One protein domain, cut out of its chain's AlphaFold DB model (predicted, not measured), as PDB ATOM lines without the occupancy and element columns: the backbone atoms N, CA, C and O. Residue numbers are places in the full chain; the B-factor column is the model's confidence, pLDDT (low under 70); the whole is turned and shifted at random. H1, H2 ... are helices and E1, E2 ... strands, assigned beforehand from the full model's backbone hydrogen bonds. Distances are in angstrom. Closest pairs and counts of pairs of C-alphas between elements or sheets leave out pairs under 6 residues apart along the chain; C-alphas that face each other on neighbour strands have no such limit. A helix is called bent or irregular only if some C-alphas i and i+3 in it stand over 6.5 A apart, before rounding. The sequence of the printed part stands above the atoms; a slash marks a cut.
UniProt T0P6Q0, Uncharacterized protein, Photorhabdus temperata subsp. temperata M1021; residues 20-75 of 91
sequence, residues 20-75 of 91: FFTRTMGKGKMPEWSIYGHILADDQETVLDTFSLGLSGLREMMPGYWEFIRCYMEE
ATOM      1  N   PHE A  20     -10.999 -17.849 -36.837       94.44
ATOM      2  CA  PHE A  20     -10.848 -17.544 -35.422       94.44
ATOM      3  C   PHE A  20      -9.456 -17.956 -34.936       94.44
ATOM      4  O   PHE A  20      -9.112 -19.138 -34.956       94.44
ATOM      5  N   PHE A  21      -8.641 -16.997 -34.497       93.50
ATOM      6  CA  PHE A  21      -7.269 -17.271 -34.068       93.50
ATOM      7  C   PHE A  21      -7.147 -17.395 -32.554       93.50
ATOM      8  O   PHE A  21      -7.620 -16.544 -31.801       93.50
ATOM      9  N   THR A  22      -6.434 -18.425 -32.100       93.56
ATOM     10  CA  THR A  22      -6.094 -18.594 -30.687       93.56
ATOM     11  C   THR A  22      -4.606 -18.811 -30.494       93.56
ATOM     12  O   THR A  22      -3.914 -19.423 -31.309       93.56
ATOM     13  N   ARG A  23      -4.106 -18.331 -29.357       91.94
ATOM     14  CA  ARG A  23      -2.778 -18.681 -28.864       91.94
ATOM     15  C   ARG A  23      -2.904 -19.909 -27.965       91.94
ATOM     16  O   ARG A  23      -3.477 -19.815 -26.881       91.94
ATOM     17  N   THR A  24      -2.309 -21.019 -28.384       88.56
ATOM     18  CA  THR A  24      -2.410 -22.313 -27.702       88.56
ATOM     19  C   THR A  24      -1.035 -22.803 -27.257       88.56
ATOM     20  O   THR A  24      -0.044 -22.649 -27.969       88.56
ATOM     21  N   MET A  25      -0.980 -23.393 -26.064       90.38
ATOM     22  CA  MET A  25       0.219 -24.029 -25.521       90.38
ATOM     23  C   MET A  25       0.199 -25.531 -25.828       90.38
ATOM     24  O   MET A  25      -0.795 -26.214 -25.573       90.38
ATOM     25  N   GLY A  26       1.301 -26.047 -26.361       84.19
ATOM     26  CA  GLY A  26       1.505 -27.467 -26.601       84.19
ATOM     27  C   GLY A  26       1.521 -28.268 -25.298       84.19
ATOM     28  O   GLY A  26       1.985 -27.800 -24.261       84.19
ATOM     29  N   LYS A  27       1.032 -29.509 -25.356       81.19
ATOM     30  CA  LYS A  27       0.957 -30.428 -24.201       81.19
ATOM     31  C   LYS A  27       2.201 -31.321 -24.046       81.19
ATOM     32  O   LYS A  27       2.154 -32.325 -23.342       81.19
ATOM     33  N   GLY A  28       3.284 -31.007 -24.756       79.38
ATOM     34  CA  GLY A  28       4.526 -31.784 -24.747       79.38
ATOM     35  C   GLY A  28       5.362 -31.583 -23.480       79.38
ATOM     36  O   GLY A  28       5.067 -30.732 -22.646       79.38
ATOM     37  N   LYS A  29       6.453 -32.354 -23.357       76.94
ATOM     38  CA  LYS A  29       7.414 -32.241 -22.239       76.94
ATOM     39  C   LYS A  29       8.073 -30.859 -22.149       76.94
ATOM     40  O   LYS A  29       8.443 -30.442 -21.059       76.94
ATOM     41  N   MET A  30       8.207 -30.176 -23.286       80.06
ATOM     42  CA  MET A  30       8.606 -28.775 -23.378       80.06
ATOM     43  C   MET A  30       7.426 -28.005 -23.988       80.06
ATOM     44  O   MET A  30       7.197 -28.121 -25.192       80.06
ATOM     45  N   PRO A  31       6.599 -27.323 -23.181       81.81
ATOM     46  CA  PRO A  31       5.400 -26.670 -23.686       81.81
ATOM     47  C   PRO A  31       5.769 -25.406 -24.467       81.81
ATOM     48  O   PRO A  31       6.138 -24.382 -23.894       81.81
ATOM     49  N   GLU A  32       5.646 -25.483 -25.786       89.19
ATOM     50  CA  GLU A  32       5.789 -24.338 -26.681       89.19
ATOM     51  C   GLU A  32       4.436 -23.688 -26.967       89.19
ATOM     52  O   GLU A  32       3.384 -24.323 -26.905       89.19
ATOM     53  N   TRP A  33       4.461 -22.405 -27.292       91.62
ATOM     54  CA  TRP A  33       3.300 -21.634 -27.703       91.62
ATOM     55  C   TRP A  33       3.252 -21.517 -29.219       91.62
ATOM     56  O   TRP A  33       4.270 -21.250 -29.851       91.62
ATOM     57  N   SER A  34       2.054 -21.662 -29.775       91.25
ATOM     58  CA  SER A  34       1.770 -21.486 -31.196       91.25
ATOM     59  C   SER A  34       0.448 -20.759 -31.390       91.25
ATOM     60  O   SER A  34      -0.394 -20.699 -30.488       91.25
ATOM     61  N   ILE A  35       0.254 -20.232 -32.594       91.88
ATOM     62  CA  ILE A  35      -1.010 -19.633 -33.016       91.88
ATOM     63  C   ILE A  35      -1.724 -20.617 -33.937       91.88
ATOM     64  O   ILE A  35      -1.143 -21.106 -34.909       91.88
ATOM     65  N   TYR A  36      -2.982 -20.895 -33.614       92.62
ATOM     66  CA  TYR A  36      -3.862 -21.754 -34.391       92.62
ATOM     67  C   TYR A  36      -4.990 -20.932 -34.994       92.62
ATOM     68  O   TYR A  36      -5.528 -20.043 -34.337       92.62
ATOM     69  N   GLY A  37      -5.332 -21.242 -36.240       93.88
ATOM     70  CA  GLY A  37      -6.549 -20.782 -36.893       93.88
ATOM     71  C   GLY A  37      -7.617 -21.863 -36.818       93.88
ATOM     72  O   GLY A  37      -7.346 -23.027 -37.118       93.88
ATOM     73  N   HIS A  38      -8.823 -21.474 -36.422       95.31
ATOM     74  CA  HIS A  38      -9.989 -22.336 -36.310       95.31
ATOM     75  C   HIS A  38     -11.065 -21.878 -37.287       95.31
ATOM     76  O   HIS A  38     -11.368 -20.686 -37.372       95.31
ATOM     77  N   ILE A  39     -11.646 -22.833 -38.005       95.19
ATOM     78  CA  ILE A  39     -12.845 -22.609 -38.809       95.19
ATOM     79  C   ILE A  39     -14.025 -23.023 -37.952       95.19
ATOM     80  O   ILE A  39     -14.089 -24.171 -37.508       95.19
ATOM     81  N   LEU A  40     -14.914 -22.077 -37.685       95.19
ATOM     82  CA  LEU A  40     -16.100 -22.308 -36.875       95.19
ATOM     83  C   LEU A  40     -17.293 -22.629 -37.777       95.19
ATOM     84  O   LEU A  40     -17.331 -22.215 -38.935       95.19
ATOM     85  N   ALA A  41     -18.247 -23.387 -37.248       94.25
ATOM     86  CA  ALA A  41     -19.555 -23.543 -37.864       94.25
ATOM     87  C   ALA A  41     -20.386 -22.258 -37.698       94.25
ATOM     88  O   ALA A  41     -19.986 -21.324 -37.000       94.25
ATOM     89  N   ASP A  42     -21.573 -22.229 -38.308       93.81
ATOM     90  CA  ASP A  42     -22.486 -21.078 -38.243       93.81
ATOM     91  C   ASP A  42     -22.915 -20.723 -36.805       93.81
ATOM     92  O   ASP A  42     -23.292 -19.584 -36.528       93.81
ATOM     93  N   ASP A  43     -22.836 -21.687 -35.880       93.75
ATOM     94  CA  ASP A  43     -23.109 -21.492 -34.453       93.75
ATOM     95  C   ASP A  43     -22.009 -20.706 -33.712       93.75
ATOM     96  O   ASP A  43     -22.225 -20.294 -32.578       93.75
ATOM     97  N   GLN A  44     -20.849 -20.467 -34.342       89.12
ATOM     98  CA  GLN A  44     -19.653 -19.845 -33.753       89.12
ATOM     99  C   GLN A  44     -19.113 -20.542 -32.490       89.12
ATOM    100  O   GLN A  44     -18.261 -19.993 -31.790       89.12
ATOM    101  N   GLU A  45     -19.554 -21.769 -32.217       92.75
ATOM    102  CA  GLU A  45     -19.141 -22.562 -31.056       92.75
ATOM    103  C   GLU A  45     -18.428 -23.847 -31.491       92.75
ATOM    104  O   GLU A  45     -17.433 -24.257 -30.888       92.75
ATOM    105  N   THR A  46     -18.893 -24.470 -32.574       95.38
ATOM    106  CA  THR A  46     -18.355 -25.732 -33.069       95.38
ATOM    107  C   THR A  46     -17.153 -25.492 -33.979       95.38
ATOM    108  O   THR A  46     -17.255 -24.849 -35.022       95.38
ATOM    109  N   VAL A  47     -15.999 -26.064 -33.624       95.62
ATOM    110  CA  VAL A  47     -14.796 -26.039 -34.471       95.62
ATOM    111  C   VAL A  47     -14.906 -27.118 -35.549       95.62
ATOM    112  O   VAL A  47     -14.870 -28.310 -35.246       95.62
ATOM    113  N   LEU A  48     -15.007 -26.702 -36.811       94.38
ATOM    114  CA  LEU A  48     -15.034 -27.586 -37.980       94.38
ATOM    115  C   LEU A  48     -13.632 -28.017 -38.408       94.38
ATOM    116  O   LEU A  48     -13.430 -29.147 -38.847       94.38
ATOM    117  N   ASP A  49     -12.665 -27.108 -38.304       93.00
ATOM    118  CA  ASP A  49     -11.300 -27.356 -38.753       93.00
ATOM    119  C   ASP A  49     -10.293 -26.517 -37.961       93.00
ATOM    120  O   ASP A  49     -10.634 -25.494 -37.364       93.00
ATOM    121  N   THR A  50      -9.042 -26.962 -37.911       93.19
ATOM    122  CA  THR A  50      -7.961 -26.292 -37.188       93.19
ATOM    123  C   THR A  50      -6.641 -26.477 -37.918       93.19
ATOM    124  O   THR A  50      -6.270 -27.586 -38.298       93.19
ATOM    125  N   PHE A  51      -5.888 -25.391 -38.055       90.88
ATOM    126  CA  PHE A  51      -4.547 -25.401 -38.628       90.88
ATOM    127  C   PHE A  51      -3.593 -24.538 -37.799       90.88
ATOM    128  O   PHE A  51      -4.011 -23.624 -37.091       90.88
ATOM    129  N   SER A  52      -2.297 -24.836 -37.877       88.88
ATOM    130  CA  SER A  52      -1.243 -24.037 -37.241       88.88
ATOM    131  C   SER A  52      -0.668 -23.033 -38.235       88.88
ATOM    132  O   SER A  52      -0.578 -23.330 -39.425       88.88
ATOM    133  N   LEU A  53      -0.234 -21.868 -37.747       85.62
ATOM    134  CA  LEU A  53       0.503 -20.887 -38.555       85.62
ATOM    135  C   LEU A  53       1.995 -21.232 -38.729       85.62
ATOM    136  O   LEU A  53       2.703 -20.548 -39.460       85.62
ATOM    137  N   GLY A  54       2.461 -22.331 -38.127       79.38
ATOM    138  CA  GLY A  54       3.756 -22.946 -38.437       79.38
ATOM    139  C   GLY A  54       4.913 -22.557 -37.517       79.38
ATOM    140  O   GLY A  54       5.931 -23.241 -37.537       79.38
ATOM    141  N   LEU A  55       4.763 -21.533 -36.668       83.81
ATOM    142  CA  LEU A  55       5.756 -21.196 -35.643       83.81
ATOM    143  C   LEU A  55       5.333 -21.708 -34.256       83.81
ATOM    144  O   LEU A  55       4.199 -21.503 -33.804       83.81
ATOM    145  N   SER A  56       6.271 -22.341 -33.557       86.38
ATOM    146  CA  SER A  56       6.192 -22.659 -32.131       86.38
ATOM    147  C   SER A  56       7.360 -22.017 -31.386       86.38
ATOM    148  O   SER A  56       8.438 -21.833 -31.950       86.38
ATOM    149  N   GLY A  57       7.149 -21.621 -30.132       88.44
ATOM    150  CA  GLY A  57       8.249 -21.166 -29.288       88.44
ATOM    151  C   GLY A  57       7.824 -20.567 -27.954       88.44
ATOM    152  O   GLY A  57       6.777 -20.891 -27.395       88.44
ATOM    153  N   LEU A  58       8.657 -19.681 -27.412       89.38
ATOM    154  CA  LEU A  58       8.399 -18.999 -26.147       89.38
ATOM    155  C   LEU A  58       7.160 -18.097 -26.214       89.38
ATOM    156  O   LEU A  58       6.885 -17.428 -27.214       89.38
ATOM    157  N   ARG A  59       6.444 -18.015 -25.088       88.69
ATOM    158  CA  ARG A  59       5.217 -17.215 -24.938       88.69
ATOM    159  C   ARG A  59       5.409 -15.747 -25.318       88.69
ATOM    160  O   ARG A  59       4.492 -15.129 -25.855       88.69
ATOM    161  N   GLU A  60       6.578 -15.201 -25.001       90.56
ATOM    162  CA  GLU A  60       6.949 -13.801 -25.225       90.56
ATOM    163  C   GLU A  60       7.089 -13.432 -26.705       90.56
ATOM    164  O   GLU A  60       6.881 -12.277 -27.058       90.56
ATOM    165  N   MET A  61       7.355 -14.407 -27.581       89.50
ATOM    166  CA  MET A  61       7.466 -14.171 -29.025       89.50
ATOM    167  C   MET A  61       6.097 -14.072 -29.711       89.50
ATOM    168  O   MET A  61       5.985 -13.512 -30.799       89.50
ATOM    169  N   MET A  62       5.040 -14.597 -29.080       90.44
ATOM    170  CA  MET A  62       3.710 -14.717 -29.691       90.44
ATOM    171  C   MET A  62       3.077 -13.382 -30.107       90.44
ATOM    172  O   MET A  62       2.495 -13.349 -31.187       90.44
ATOM    173  N   PRO A  63       3.169 -12.283 -29.329       90.44
ATOM    174  CA  PRO A  63       2.625 -10.997 -29.761       90.44
ATOM    175  C   PRO A  63       3.309 -10.454 -31.021       90.44
ATOM    176  O   PRO A  63       2.622 -10.023 -31.940       90.44
ATOM    177  N   GLY A  64       4.643 -10.519 -31.096       90.31
ATOM    178  CA  GLY A  64       5.390 -10.044 -32.267       90.31
ATOM    179  C   GLY A  64       5.126 -10.895 -33.508       90.31
ATOM    180  O   GLY A  64       4.923 -10.363 -34.595       90.31
ATOM    181  N   TYR A  65       5.055 -12.216 -33.333       89.75
ATOM    182  CA  TYR A  65       4.701 -13.131 -34.416       89.75
ATOM    183  C   TYR A  65       3.267 -12.911 -34.923       89.75
ATOM    184  O   TYR A  65       3.041 -12.892 -36.129       89.75
ATOM    185  N   TRP A  66       2.305 -12.688 -34.019       90.94
ATOM    186  CA  TRP A  66       0.933 -12.356 -34.403       90.94
ATOM    187  C   TRP A  66       0.859 -11.055 -35.200       90.94
ATOM    188  O   TRP A  66       0.258 -11.040 -36.271       90.94
ATOM    189  N   GLU A  67       1.496  -9.987 -34.713       91.00
ATOM    190  CA  GLU A  67       1.487  -8.696 -35.404       91.00
ATOM    191  C   GLU A  67       2.128  -8.791 -36.790       91.00
ATOM    192  O   GLU A  67       1.575  -8.247 -37.738       91.00
ATOM    193  N   PHE A  68       3.215  -9.553 -36.944       88.25
ATOM    194  CA  PHE A  68       3.814  -9.812 -38.255       88.25
ATOM    195  C   PHE A  68       2.804 -10.419 -39.245       88.25
ATOM    196  O   PHE A  68       2.667  -9.934 -40.367       88.25
ATOM    197  N   ILE A  69       2.063 -11.450 -38.827       88.19
ATOM    198  CA  ILE A  69       1.064 -12.106 -39.683       88.19
ATOM    199  C   ILE A  69      -0.119 -11.173 -39.948       88.19
ATOM    200  O   ILE A  69      -0.583 -11.081 -41.081       88.19
ATOM    201  N   ARG A  70      -0.615 -10.473 -38.921       89.06
ATOM    202  CA  ARG A  70      -1.743  -9.544 -39.049       89.06
ATOM    203  C   ARG A  70      -1.415  -8.423 -40.034       89.06
ATOM    204  O   ARG A  70      -2.197  -8.189 -40.949       89.06
ATOM    205  N   CYS A  71      -0.244  -7.796 -39.900       88.31
ATOM    206  CA  CYS A  71       0.270  -6.817 -40.858       88.31
ATOM    207  C   CYS A  71       0.335  -7.406 -42.273       88.31
ATOM    208  O   CYS A  71      -0.197  -6.812 -43.205       88.31
ATOM    209  N   TYR A  72       0.879  -8.621 -42.425       83.81
ATOM    210  CA  TYR A  72       0.941  -9.314 -43.718       83.81
ATOM    211  C   TYR A  72      -0.423  -9.558 -44.370       83.81
ATOM    212  O   TYR A  72      -0.559  -9.442 -45.586       83.81
ATOM    213  N   MET A  73      -1.439  -9.893 -43.579       85.94
ATOM    214  CA  MET A  73      -2.752 -10.276 -44.096       85.94
ATOM    215  C   MET A  73      -3.723  -9.102 -44.264       85.94
ATOM    216  O   MET A  73      -4.670  -9.211 -45.049       85.94
ATOM    217  N   GLU A  74      -3.531  -8.011 -43.522       85.38
ATOM    218  CA  GLU A  74      -4.451  -6.868 -43.490       85.38
ATOM    219  C   GLU A  74      -3.914  -5.629 -44.201       85.38
ATOM    220  O   GLU A  74      -4.705  -4.851 -44.739       85.38
ATOM    221  N   GLU A  75      -2.597  -5.428 -44.226       79.50
ATOM    222  CA  GLU A  75      -2.007  -4.238 -44.825       79.50
ATOM    223  C   GLU A  75      -1.665  -4.500 -46.299       79.50
ATOM    224  O   GLU A  75      -0.906  -5.400 -46.652       79.50
TER     225      GLU A  75
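This is residues 20 to 75 of the 91 residues of an uncharacterized protein of Photorhabdus temperata subsp. temperata M1021 (UniProt T0P6Q0). A narrow, strongly twisted sheet of three strands, E1, E2 and E3, has one helix, H1, set slantwise over one face, and its other face is bare. The end of H1 with the last printed residue, residues 70 to 75, sticks out free of the sheet. The printed part has 56 residues, in the order E1, E2, E3, H1; the sheet's order is E1, E2, E3, antiparallel throughout, and the class is mixed, helices and strands. It is only just loose, close to compact, with a radius of gyration of the C-alphas of 12.5 A, and flat, spanning 34 by 34 by 14 A.

E2, residues 33 to 40, is the inner strand between the edge strands E1, residues 20 to 25, and E3, residues 47 to 57. They form a meander, each strand the antiparallel neighbour of the one before. The hairpin E1 and E2 has N 22 and O 36 within hydrogen-bond range at 2.9 A; the hairpin E2 and E3 has N 37 and O 51 at 2.9 A. H1, residues 59 to 74, is on the sheet in two layers, the helix on one face, at a height over the sheet of 8.6 A. It lies over E2 and E3, slantwise to the strands, at 38 degrees to E2 on the local plane. The closest C-alphas of E2 and H1 are those of Trp 33 and Arg 59, 5.6 A apart. In H1, 10 of 12 O i to N i+4 pairs are within hydrogen-bond range.

E1 begins at C-alpha 20 (-10.848, -17.544, -35.422) and is 16.2 A long; E2 is 21.5 A. E3, 24.1 A, bends by 70 degrees at residue 54. H1, 23.3 A, ends at C-alpha 74 (-4.451, -6.868, -43.490) and is only just irregular: C-alphas 60 and 63 are 6.9 A apart.

The two C-alphas farthest apart, those of Lys 29 and Glu 75, are 37.2 A apart. The printed part has no cut and no long link. No printed residue is under pLDDT 70.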